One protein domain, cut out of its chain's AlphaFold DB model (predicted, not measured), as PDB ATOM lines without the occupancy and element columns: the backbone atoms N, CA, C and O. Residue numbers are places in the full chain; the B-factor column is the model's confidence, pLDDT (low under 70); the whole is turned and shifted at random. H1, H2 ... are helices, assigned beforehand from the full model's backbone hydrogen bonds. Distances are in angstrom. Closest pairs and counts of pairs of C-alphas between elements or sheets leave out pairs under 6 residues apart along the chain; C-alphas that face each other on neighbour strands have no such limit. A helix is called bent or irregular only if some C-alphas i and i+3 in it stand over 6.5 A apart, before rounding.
ATOM      1  N   ALA A   2     -11.212  47.649  -0.341       89.94
ATOM      2  CA  ALA A   2     -12.080  48.589   0.398       89.94
ATOM      3  C   ALA A   2     -13.516  48.083   0.678       89.94
ATOM      4  O   ALA A   2     -13.958  48.131   1.820       89.94
ATOM      5  N   VAL A   3     -14.206  47.522  -0.325       93.69
ATOM      6  CA  VAL A   3     -15.558  46.946  -0.153       93.69
ATOM      7  C   VAL A   3     -15.570  45.776   0.839       93.69
ATOM      8  O   VAL A   3     -16.426  45.745   1.712       93.69
ATOM      9  N   LEU A   4     -14.601  44.855   0.762       93.06
ATOM     10  CA  LEU A   4     -14.494  43.721   1.692       93.06
ATOM     11  C   LEU A   4     -14.262  44.202   3.129       93.06
ATOM     12  O   LEU A   4     -14.966  43.773   4.031       93.06
ATOM     13  N   VAL A   5     -13.330  45.142   3.327       93.88
ATOM     14  CA  VAL A   5     -13.056  45.732   4.649       93.88
ATOM     15  C   VAL A   5     -14.304  46.425   5.203       93.88
ATOM     16  O   VAL A   5     -14.626  46.235   6.370       93.88
ATOM     17  N   SER A   6     -15.035  47.170   4.365       94.69
ATOM     18  CA  SER A   6     -16.292  47.820   4.749       94.69
ATOM     19  C   SER A   6     -17.361  46.804   5.169       94.69
ATOM     20  O   SER A   6     -17.902  46.908   6.264       94.69
ATOM     21  N   VAL A   7     -17.615  45.776   4.349       94.75
ATOM     22  CA  VAL A   7     -18.619  44.736   4.635       94.75
ATOM     23  C   VAL A   7     -18.263  43.953   5.900       94.75
ATOM     24  O   VAL A   7     -19.104  43.826   6.783       94.75
ATOM     25  N   THR A   8     -17.020  43.486   6.050       92.69
ATOM     26  CA  THR A   8     -16.591  42.769   7.263       92.69
ATOM     27  C   THR A   8     -16.706  43.646   8.512       92.69
ATOM     28  O   THR A   8     -17.149  43.159   9.548       92.69
ATOM     29  N   LEU A   9     -16.363  44.937   8.432       92.31
ATOM     30  CA  LEU A   9     -16.479  45.859   9.565       92.31
ATOM     31  C   LEU A   9     -17.952  46.121   9.926       92.31
ATOM     32  O   LEU A   9     -18.301  46.052  11.102       92.31
ATOM     33  N   VAL A  10     -18.826  46.348   8.940       92.12
ATOM     34  CA  VAL A  10     -20.268  46.551   9.169       92.12
ATOM     35  C   VAL A  10     -20.927  45.305   9.771       92.12
ATOM     36  O   VAL A  10     -21.665  45.445  10.739       92.12
ATOM     37  N   LEU A  11     -20.617  44.098   9.287       92.44
ATOM     38  CA  LEU A  11     -21.141  42.854   9.871       92.44
ATOM     39  C   LEU A  11     -20.645  42.655  11.316       92.44
ATOM     40  O   LEU A  11     -21.432  42.377  12.218       92.44
ATOM     41  N   VAL A  12     -19.347  42.854  11.575       91.94
ATOM     42  CA  VAL A  12     -18.778  42.666  12.920       91.94
ATOM     43  C   VAL A  12     -19.344  43.671  13.930       91.94
ATOM     44  O   VAL A  12     -19.784  43.261  15.003       91.94
ATOM     45  N   PHE A  13     -19.367  44.967  13.607       88.62
ATOM     46  CA  PHE A  13     -19.782  46.015  14.550       88.62
ATOM     47  C   PHE A  13     -21.289  46.306  14.557       88.62
ATOM     48  O   PHE A  13     -21.798  46.772  15.575       88.62
ATOM     49  N   GLY A  14     -21.997  46.059  13.454       83.94
ATOM     50  CA  GLY A  14     -23.431  46.331  13.313       83.94
ATOM     51  C   GLY A  14     -24.337  45.144  13.642       83.94
ATOM     52  O   GLY A  14     -25.469  45.360  14.064       83.94
ATOM     53  N   GLU A  15     -23.850  43.909  13.494       84.81
ATOM     54  CA  GLU A  15     -24.673  42.698  13.617       84.81
ATOM     55  C   GLU A  15     -24.123  41.731  14.676       84.81
ATOM     56  O   GLU A  15     -24.807  41.443  15.660       84.81
ATOM     57  N   ILE A  16     -22.868  41.289  14.542       87.44
ATOM     58  CA  ILE A  16     -22.286  40.231  15.388       87.44
ATOM     59  C   ILE A  16     -22.060  40.712  16.831       87.44
ATOM     60  O   ILE A  16     -22.554  40.084  17.769       87.44
ATOM     61  N   ILE A  17     -21.337  41.822  17.030       84.56
ATOM     62  CA  ILE A  17     -21.044  42.353  18.375       84.56
ATOM     63  C   ILE A  17     -22.329  42.771  19.116       84.56
ATOM     64  O   ILE A  17     -22.482  42.357  20.268       84.56
ATOM     65  N   PRO A  18     -23.276  43.521  18.511       80.88
ATOM     66  CA  PRO A  18     -24.538  43.847  19.170       80.88
ATOM     67  C   PRO A  18     -25.331  42.598  19.559       80.88
ATOM     68  O   PRO A  18     -25.714  42.473  20.721       80.88
ATOM     69  N   SER A  19     -25.514  41.645  18.639       81.06
ATOM     70  CA  SER A  19     -26.272  40.417  18.920       81.06
ATOM     71  C   SER A  19     -25.670  39.644  20.094       81.06
ATOM     72  O   SER A  19     -26.383  39.341  21.046       81.06
ATOM     73  N   ALA A  20     -24.351  39.422  20.094       81.94
ATOM     74  CA  ALA A  20     -23.660  38.698  21.161       81.94
ATOM     75  C   ALA A  20     -23.763  39.377  22.544       81.94
ATOM     76  O   ALA A  20     -23.770  38.691  23.568       81.94
ATOM     77  N   VAL A  21     -23.860  40.711  22.594       78.69
ATOM     78  CA  VAL A  21     -24.082  41.466  23.842       78.69
ATOM     79  C   VAL A  21     -25.540  41.378  24.304       78.69
ATOM     80  O   VAL A  21     -25.795  41.271  25.506       78.69
ATOM     81  N   PHE A  22     -26.505  41.395  23.379       73.00
ATOM     82  CA  PHE A  22     -27.930  41.375  23.714       73.00
ATOM     83  C   PHE A  22     -28.505  39.975  23.981       73.00
ATOM     84  O   PHE A  22     -29.493  39.894  24.698       73.00
ATOM     85  N   THR A  23     -27.889  38.879  23.517       77.19
ATOM     86  CA  THR A  23     -28.332  37.494  23.812       77.19
ATOM     87  C   THR A  23     -27.854  36.941  25.165       77.19
ATOM     88  O   THR A  23     -28.006  35.752  25.443       77.19
ATOM     89  N   GLY A  24     -27.231  37.763  26.016       77.62
ATOM     90  CA  GLY A  24     -26.762  37.348  27.344       77.62
ATOM     91  C   GLY A  24     -27.885  37.208  28.390       77.62
ATOM     92  O   GLY A  24     -28.966  37.776  28.227       77.62
ATOM     93  N   PRO A  25     -27.634  36.551  29.541       75.44
ATOM     94  CA  PRO A  25     -28.650  36.329  30.585       75.44
ATOM     95  C   PRO A  25     -29.245  37.620  31.181       75.44
ATOM     96  O   PRO A  25     -30.316  37.591  31.781       75.44
ATOM     97  N   ASN A  26     -28.586  38.767  30.983       78.31
ATOM     98  CA  ASN A  26     -29.029  40.082  31.451       78.31
ATOM     99  C   ASN A  26     -29.827  40.888  30.399       78.31
ATOM    100  O   ASN A  26     -30.074  42.075  30.622       78.31
ATOM    101  N   GLN A  27     -30.236  40.274  29.279       79.19
ATOM    102  CA  GLN A  27     -30.858  40.933  28.113       79.19
ATOM    103  C   GLN A  27     -31.937  41.978  28.456       79.19
ATOM    104  O   GLN A  27     -31.901  43.098  27.949       79.19
ATOM    105  N   LEU A  28     -32.851  41.663  29.384       78.69
ATOM    106  CA  LEU A  28     -33.946  42.557  29.787       78.69
ATOM    107  C   LEU A  28     -33.455  43.802  30.545       78.69
ATOM    108  O   LEU A  28     -33.996  44.890  30.360       78.69
ATOM    109  N   SER A  29     -32.418  43.658  31.375       81.31
ATOM    110  CA  SER A  29     -31.826  44.765  32.139       81.31
ATOM    111  C   SER A  29     -31.061  45.721  31.219       81.31
ATOM    112  O   SER A  29     -31.221  46.939  31.294       81.31
ATOM    113  N   ILE A  30     -30.300  45.161  30.273       79.06
ATOM    114  CA  ILE A  30     -29.566  45.933  29.264       79.06
ATOM    115  C   ILE A  30     -30.563  46.659  28.339       79.06
ATOM    116  O   ILE A  30     -30.448  47.869  28.141       79.06
ATOM    117  N   GLY A  31     -31.601  45.972  27.848       78.88
ATOM    118  CA  GLY A  31     -32.666  46.583  27.043       78.88
ATOM    119  C   GLY A  31     -33.413  47.710  27.771       78.88
ATOM    120  O   GLY A  31     -33.685  48.757  27.179       78.88
ATOM    121  N   ALA A  32     -33.677  47.556  29.073       84.69
ATOM    122  CA  ALA A  32     -34.258  48.618  29.896       84.69
ATOM    123  C   ALA A  32     -33.333  49.846  30.003       84.69
ATOM    124  O   ALA A  32     -33.806  50.975  29.854       84.69
ATOM    125  N   ALA A  33     -32.021  49.643  30.180       86.50
ATOM    126  CA  ALA A  33     -31.031  50.722  30.229       86.50
ATOM    127  C   ALA A  33     -30.906  51.496  28.899       86.50
ATOM    128  O   ALA A  33     -30.692  52.707  28.915       86.50
ATOM    129  N   PHE A  34     -31.109  50.836  27.752       84.75
ATOM    130  CA  PHE A  34     -31.140  51.489  26.434       84.75
ATOM    131  C   PHE A  34     -32.495  52.130  26.071       84.75
ATOM    132  O   PHE A  34     -32.547  52.948  25.149       84.75
ATOM    133  N   SER A  35     -33.579  51.856  26.810       86.31
ATOM    134  CA  SER A  35     -34.910  52.459  26.588       86.31
ATOM    135  C   SER A  35     -34.917  53.992  26.396       86.31
ATOM    136  O   SER A  35     -35.574  54.447  25.455       86.31
ATOM    137  N   PRO A  36     -34.218  54.824  27.204       87.94
ATOM    138  CA  PRO A  36     -34.157  56.270  26.966       87.94
ATOM    139  C   PRO A  36     -33.464  56.649  25.646       87.94
ATOM    140  O   PRO A  36     -33.922  57.577  24.979       87.94
ATOM    141  N   LEU A  37     -32.420  55.923  25.224       90.56
ATOM    142  CA  LEU A  37     -31.733  56.177  23.952       90.56
ATOM    143  C   LEU A  37     -32.630  55.830  22.757       90.56
ATOM    144  O   LEU A  37     -32.729  56.612  21.813       90.56
ATOM    145  N   VAL A  38     -33.336  54.696  22.823       87.88
ATOM    146  CA  VAL A  38     -34.296  54.283  21.784       87.88
ATOM    147  C   VAL A  38     -35.454  55.282  21.684       87.88
ATOM    148  O   VAL A  38     -35.831  55.667  20.582       87.88
ATOM    149  N   LYS A  39     -35.971  55.785  22.813       88.00
ATOM    150  CA  LYS A  39     -36.999  56.845  22.829       88.00
ATOM    151  C   LYS A  39     -36.497  58.157  22.221       88.00
ATOM    152  O   LYS A  39     -37.237  58.789  21.474       88.00
ATOM    153  N   PHE A  40     -35.249  58.547  22.484       94.31
ATOM    154  CA  PHE A  40     -34.636  59.716  21.847       94.31
ATOM    155  C   PHE A  40     -34.492  59.528  20.326       94.31
ATOM    156  O   PHE A  40     -34.942  60.380  19.563       94.31
ATOM    157  N   MET A  41     -33.962  58.386  19.875       88.38
ATOM    158  CA  MET A  41     -33.900  58.026  18.448       88.38
ATOM    159  C   MET A  41     -35.282  58.036  17.785       88.38
ATOM    160  O   MET A  41     -35.428  58.585  16.696       88.38
ATOM    161  N   MET A  42     -36.309  57.504  18.454       89.81
ATOM    162  CA  MET A  42     -37.687  57.517  17.962       89.81
ATOM    163  C   MET A  42     -38.203  58.947  17.749       89.81
ATOM    164  O   MET A  42     -38.787  59.221  16.707       89.81
ATOM    165  N   ILE A  43     -37.939  59.874  18.678       93.56
ATOM    166  CA  ILE A  43     -38.307  61.297  18.544       93.56
ATOM    167  C   ILE A  43     -37.557  61.963  17.377       93.56
ATOM    168  O   ILE A  43     -38.159  62.724  16.624       93.56
ATOM    169  N   VAL A  44     -36.267  61.659  17.193       94.50
ATOM    170  CA  VAL A  44     -35.443  62.204  16.096       94.50
ATOM    171  C   VAL A  44     -35.881  61.679  14.721       94.50
ATOM    172  O   VAL A  44     -35.826  62.417  13.740       94.50
ATOM    173  N   VAL A  45     -36.347  60.429  14.637       92.62
ATOM    174  CA  VAL A  45     -36.812  59.798  13.387       92.62
ATOM    175  C   VAL A  45     -38.289  60.105  13.088       92.62
ATOM    176  O   VAL A  45     -38.682  60.137  11.920       92.62
ATOM    177  N   TYR A  46     -39.104  60.411  14.104       92.56
ATOM    178  CA  TYR A  46     -40.523  60.768  13.973       92.56
ATOM    179  C   TYR A  46     -40.863  61.810  12.883       92.56
ATOM    180  O   TYR A  46     -41.807  61.552  12.136       92.56
ATOM    181  N   PRO A  47     -40.136  62.937  12.695       94.00
ATOM    182  CA  PRO A  47     -40.439  63.893  11.619       94.00
ATOM    183  C   PRO A  47     -40.303  63.325  10.195       94.00
ATOM    184  O   PRO A  47     -40.846  63.917   9.267       94.00
ATOM    185  N   VAL A  48     -39.616  62.191  10.005       92.19
ATOM    186  CA  VAL A  48     -39.534  61.477   8.717       92.19
ATOM    187  C   VAL A  48     -40.493  60.284   8.692       92.19
ATOM    188  O   VAL A  48     -41.222  60.095   7.721       92.19
ATOM    189  N   ALA A  49     -40.549  59.504   9.776       89.56
ATOM    190  CA  ALA A  49     -41.410  58.327   9.867       89.56
ATOM    191  C   ALA A  49     -42.909  58.671   9.900       89.56
ATOM    192  O   ALA A  49     -43.702  57.936   9.325       89.56
ATOM    193  N   GLY A  50     -43.308  59.788  10.517       88.62
ATOM    194  CA  GLY A  50     -44.705  60.231  10.592       88.62
ATOM    195  C   GLY A  50     -45.334  60.493   9.216       88.62
ATOM    196  O   GLY A  50     -46.357  59.886   8.907       88.62
ATOM    197  N   PRO A  51     -44.724  61.331   8.352       92.75
ATOM    198  CA  PRO A  51     -45.187  61.525   6.976       92.75
ATOM    199  C   PRO A  51     -45.193  60.243   6.132       92.75
ATOM    200  O   PRO A  51     -46.100  60.057   5.324       92.75
ATOM    201  N   VAL A  52     -44.215  59.349   6.325       89.69
ATOM    202  CA  VAL A  52     -44.152  58.058   5.616       89.69
ATOM    203  C   VAL A  52     -45.272  57.119   6.070       89.69
ATOM    204  O   VAL A  52     -45.959  56.560   5.220       89.69
ATOM    205  N   ALA A  53     -45.520  57.001   7.378       85.69
ATOM    206  CA  ALA A  53     -46.629  56.223   7.929       85.69
ATOM    207  C   ALA A  53     -47.984  56.764   7.451       85.69
ATOM    208  O   ALA A  53     -48.772  56.011   6.897       85.69
ATOM    209  N   TRP A  54     -48.212  58.080   7.529       87.94
ATOM    210  CA  TRP A  54     -49.442  58.706   7.023       87.94
ATOM    211  C   TRP A  54     -49.660  58.478   5.516       87.94
ATOM    212  O   TRP A  54     -50.796  58.346   5.063       87.94
ATOM    213  N   CYS A  55     -48.580  58.415   4.730       89.44
ATOM    214  CA  CYS A  55     -48.645  58.077   3.308       89.44
ATOM    215  C   CYS A  55     -48.998  56.594   3.082       89.44
ATOM    216  O   CYS A  55     -49.845  56.287   2.244       89.44
ATOM    217  N   LEU A  56     -48.393  55.684   3.852       83.75
ATOM    218  CA  LEU A  56     -48.660  54.242   3.809       83.75
ATOM    219  C   LEU A  56     -50.087  53.905   4.262       83.75
ATOM    220  O   LEU A  56     -50.823  53.287   3.499       83.75
ATOM    221  N   ASP A  57     -50.524  54.392   5.426       84.31
ATOM    222  CA  ASP A  57     -51.887  54.197   5.950       84.31
ATOM    223  C   ASP A  57     -52.949  54.666   4.935       84.31
ATOM    224  O   ASP A  57     -54.001  54.052   4.765       84.31
ATOM    225  N   LYS A  58     -52.649  55.743   4.194       81.44
ATOM    226  CA  LYS A  58     -53.528  56.307   3.159       81.44
ATOM    227  C   LYS A  58     -53.437  55.615   1.790       81.44
ATOM    228  O   LYS A  58     -54.290  55.873   0.941       81.44
ATOM    229  N   THR A  59     -52.437  54.765   1.549       82.38
ATOM    230  CA  THR A  59     -52.262  54.031   0.280       82.38
ATOM    231  C   THR A  59     -52.584  52.541   0.379       82.38
ATOM    232  O   THR A  59     -53.063  51.983  -0.604       82.38
TER     233      THR A  59
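AT A GLANCE: This is residues 2 to 59 of the 474 residues of the protein "CNNM transmembrane domain-containing protein" of Perkinsus olseni (UniProt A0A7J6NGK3). Two long helices, H1 and then the longer H2, meet near their ends as a wide V, with a tight link of residues 23 to 26 at the corner. The arms of the V are open to each other, and H2 turns partway along at a kink of 65 degrees near residue 47. The printed part has 58 residues with two named helices, in the order H1, H2, and no named strand; its class is all helix. It is extended, with a radius of gyration of the C-alphas of 16.4 A, and flat, spanning 38 by 37 by 19 A.

HOW THE PARTS SIT: H1, residues 2 to 22, and H2, residues 27 to 59, are close but not clearly touching, with 2 pairs of C-alphas within 8 A. Their closest C-alphas, those of Phe 22 and Ile 30, are 7.4 A apart, while the helix centres are 22.8 A apart. Their lines stand at a steep tilt of 61 degrees, opposite ways. Residues 2 to 20, 23 to 29 and 32 to 59 stand free. Of the O i to N i+4 pairs, 14 of 17 in H1 and 24 of 29 in H2 are within hydrogen-bond range.

IN THESE COORDINATES: H1 begins at C-alpha 2 at (-12.080, 48.589, 0.398) and measures 29.1 A from first to last C-alpha. It is irregular, but only just: C-alphas 14 and 17 are 6.9 A apart. H2 begins at C-alpha 27 at (-30.858, 40.933, 28.113) and ends at C-alpha 59 at (-52.262, 54.031, 0.280), 37.5 A from first to last C-alpha. It is irregular, with C-alphas 33 and 36 at 7.2 A.

THE WHOLE: The two C-alphas farthest apart, those of Pro 25 and Thr 59, are 42.3 A apart. The printed part has no cut and no long link. The mean pLDDT of the printed part is 86.8, and no printed residue is under 70.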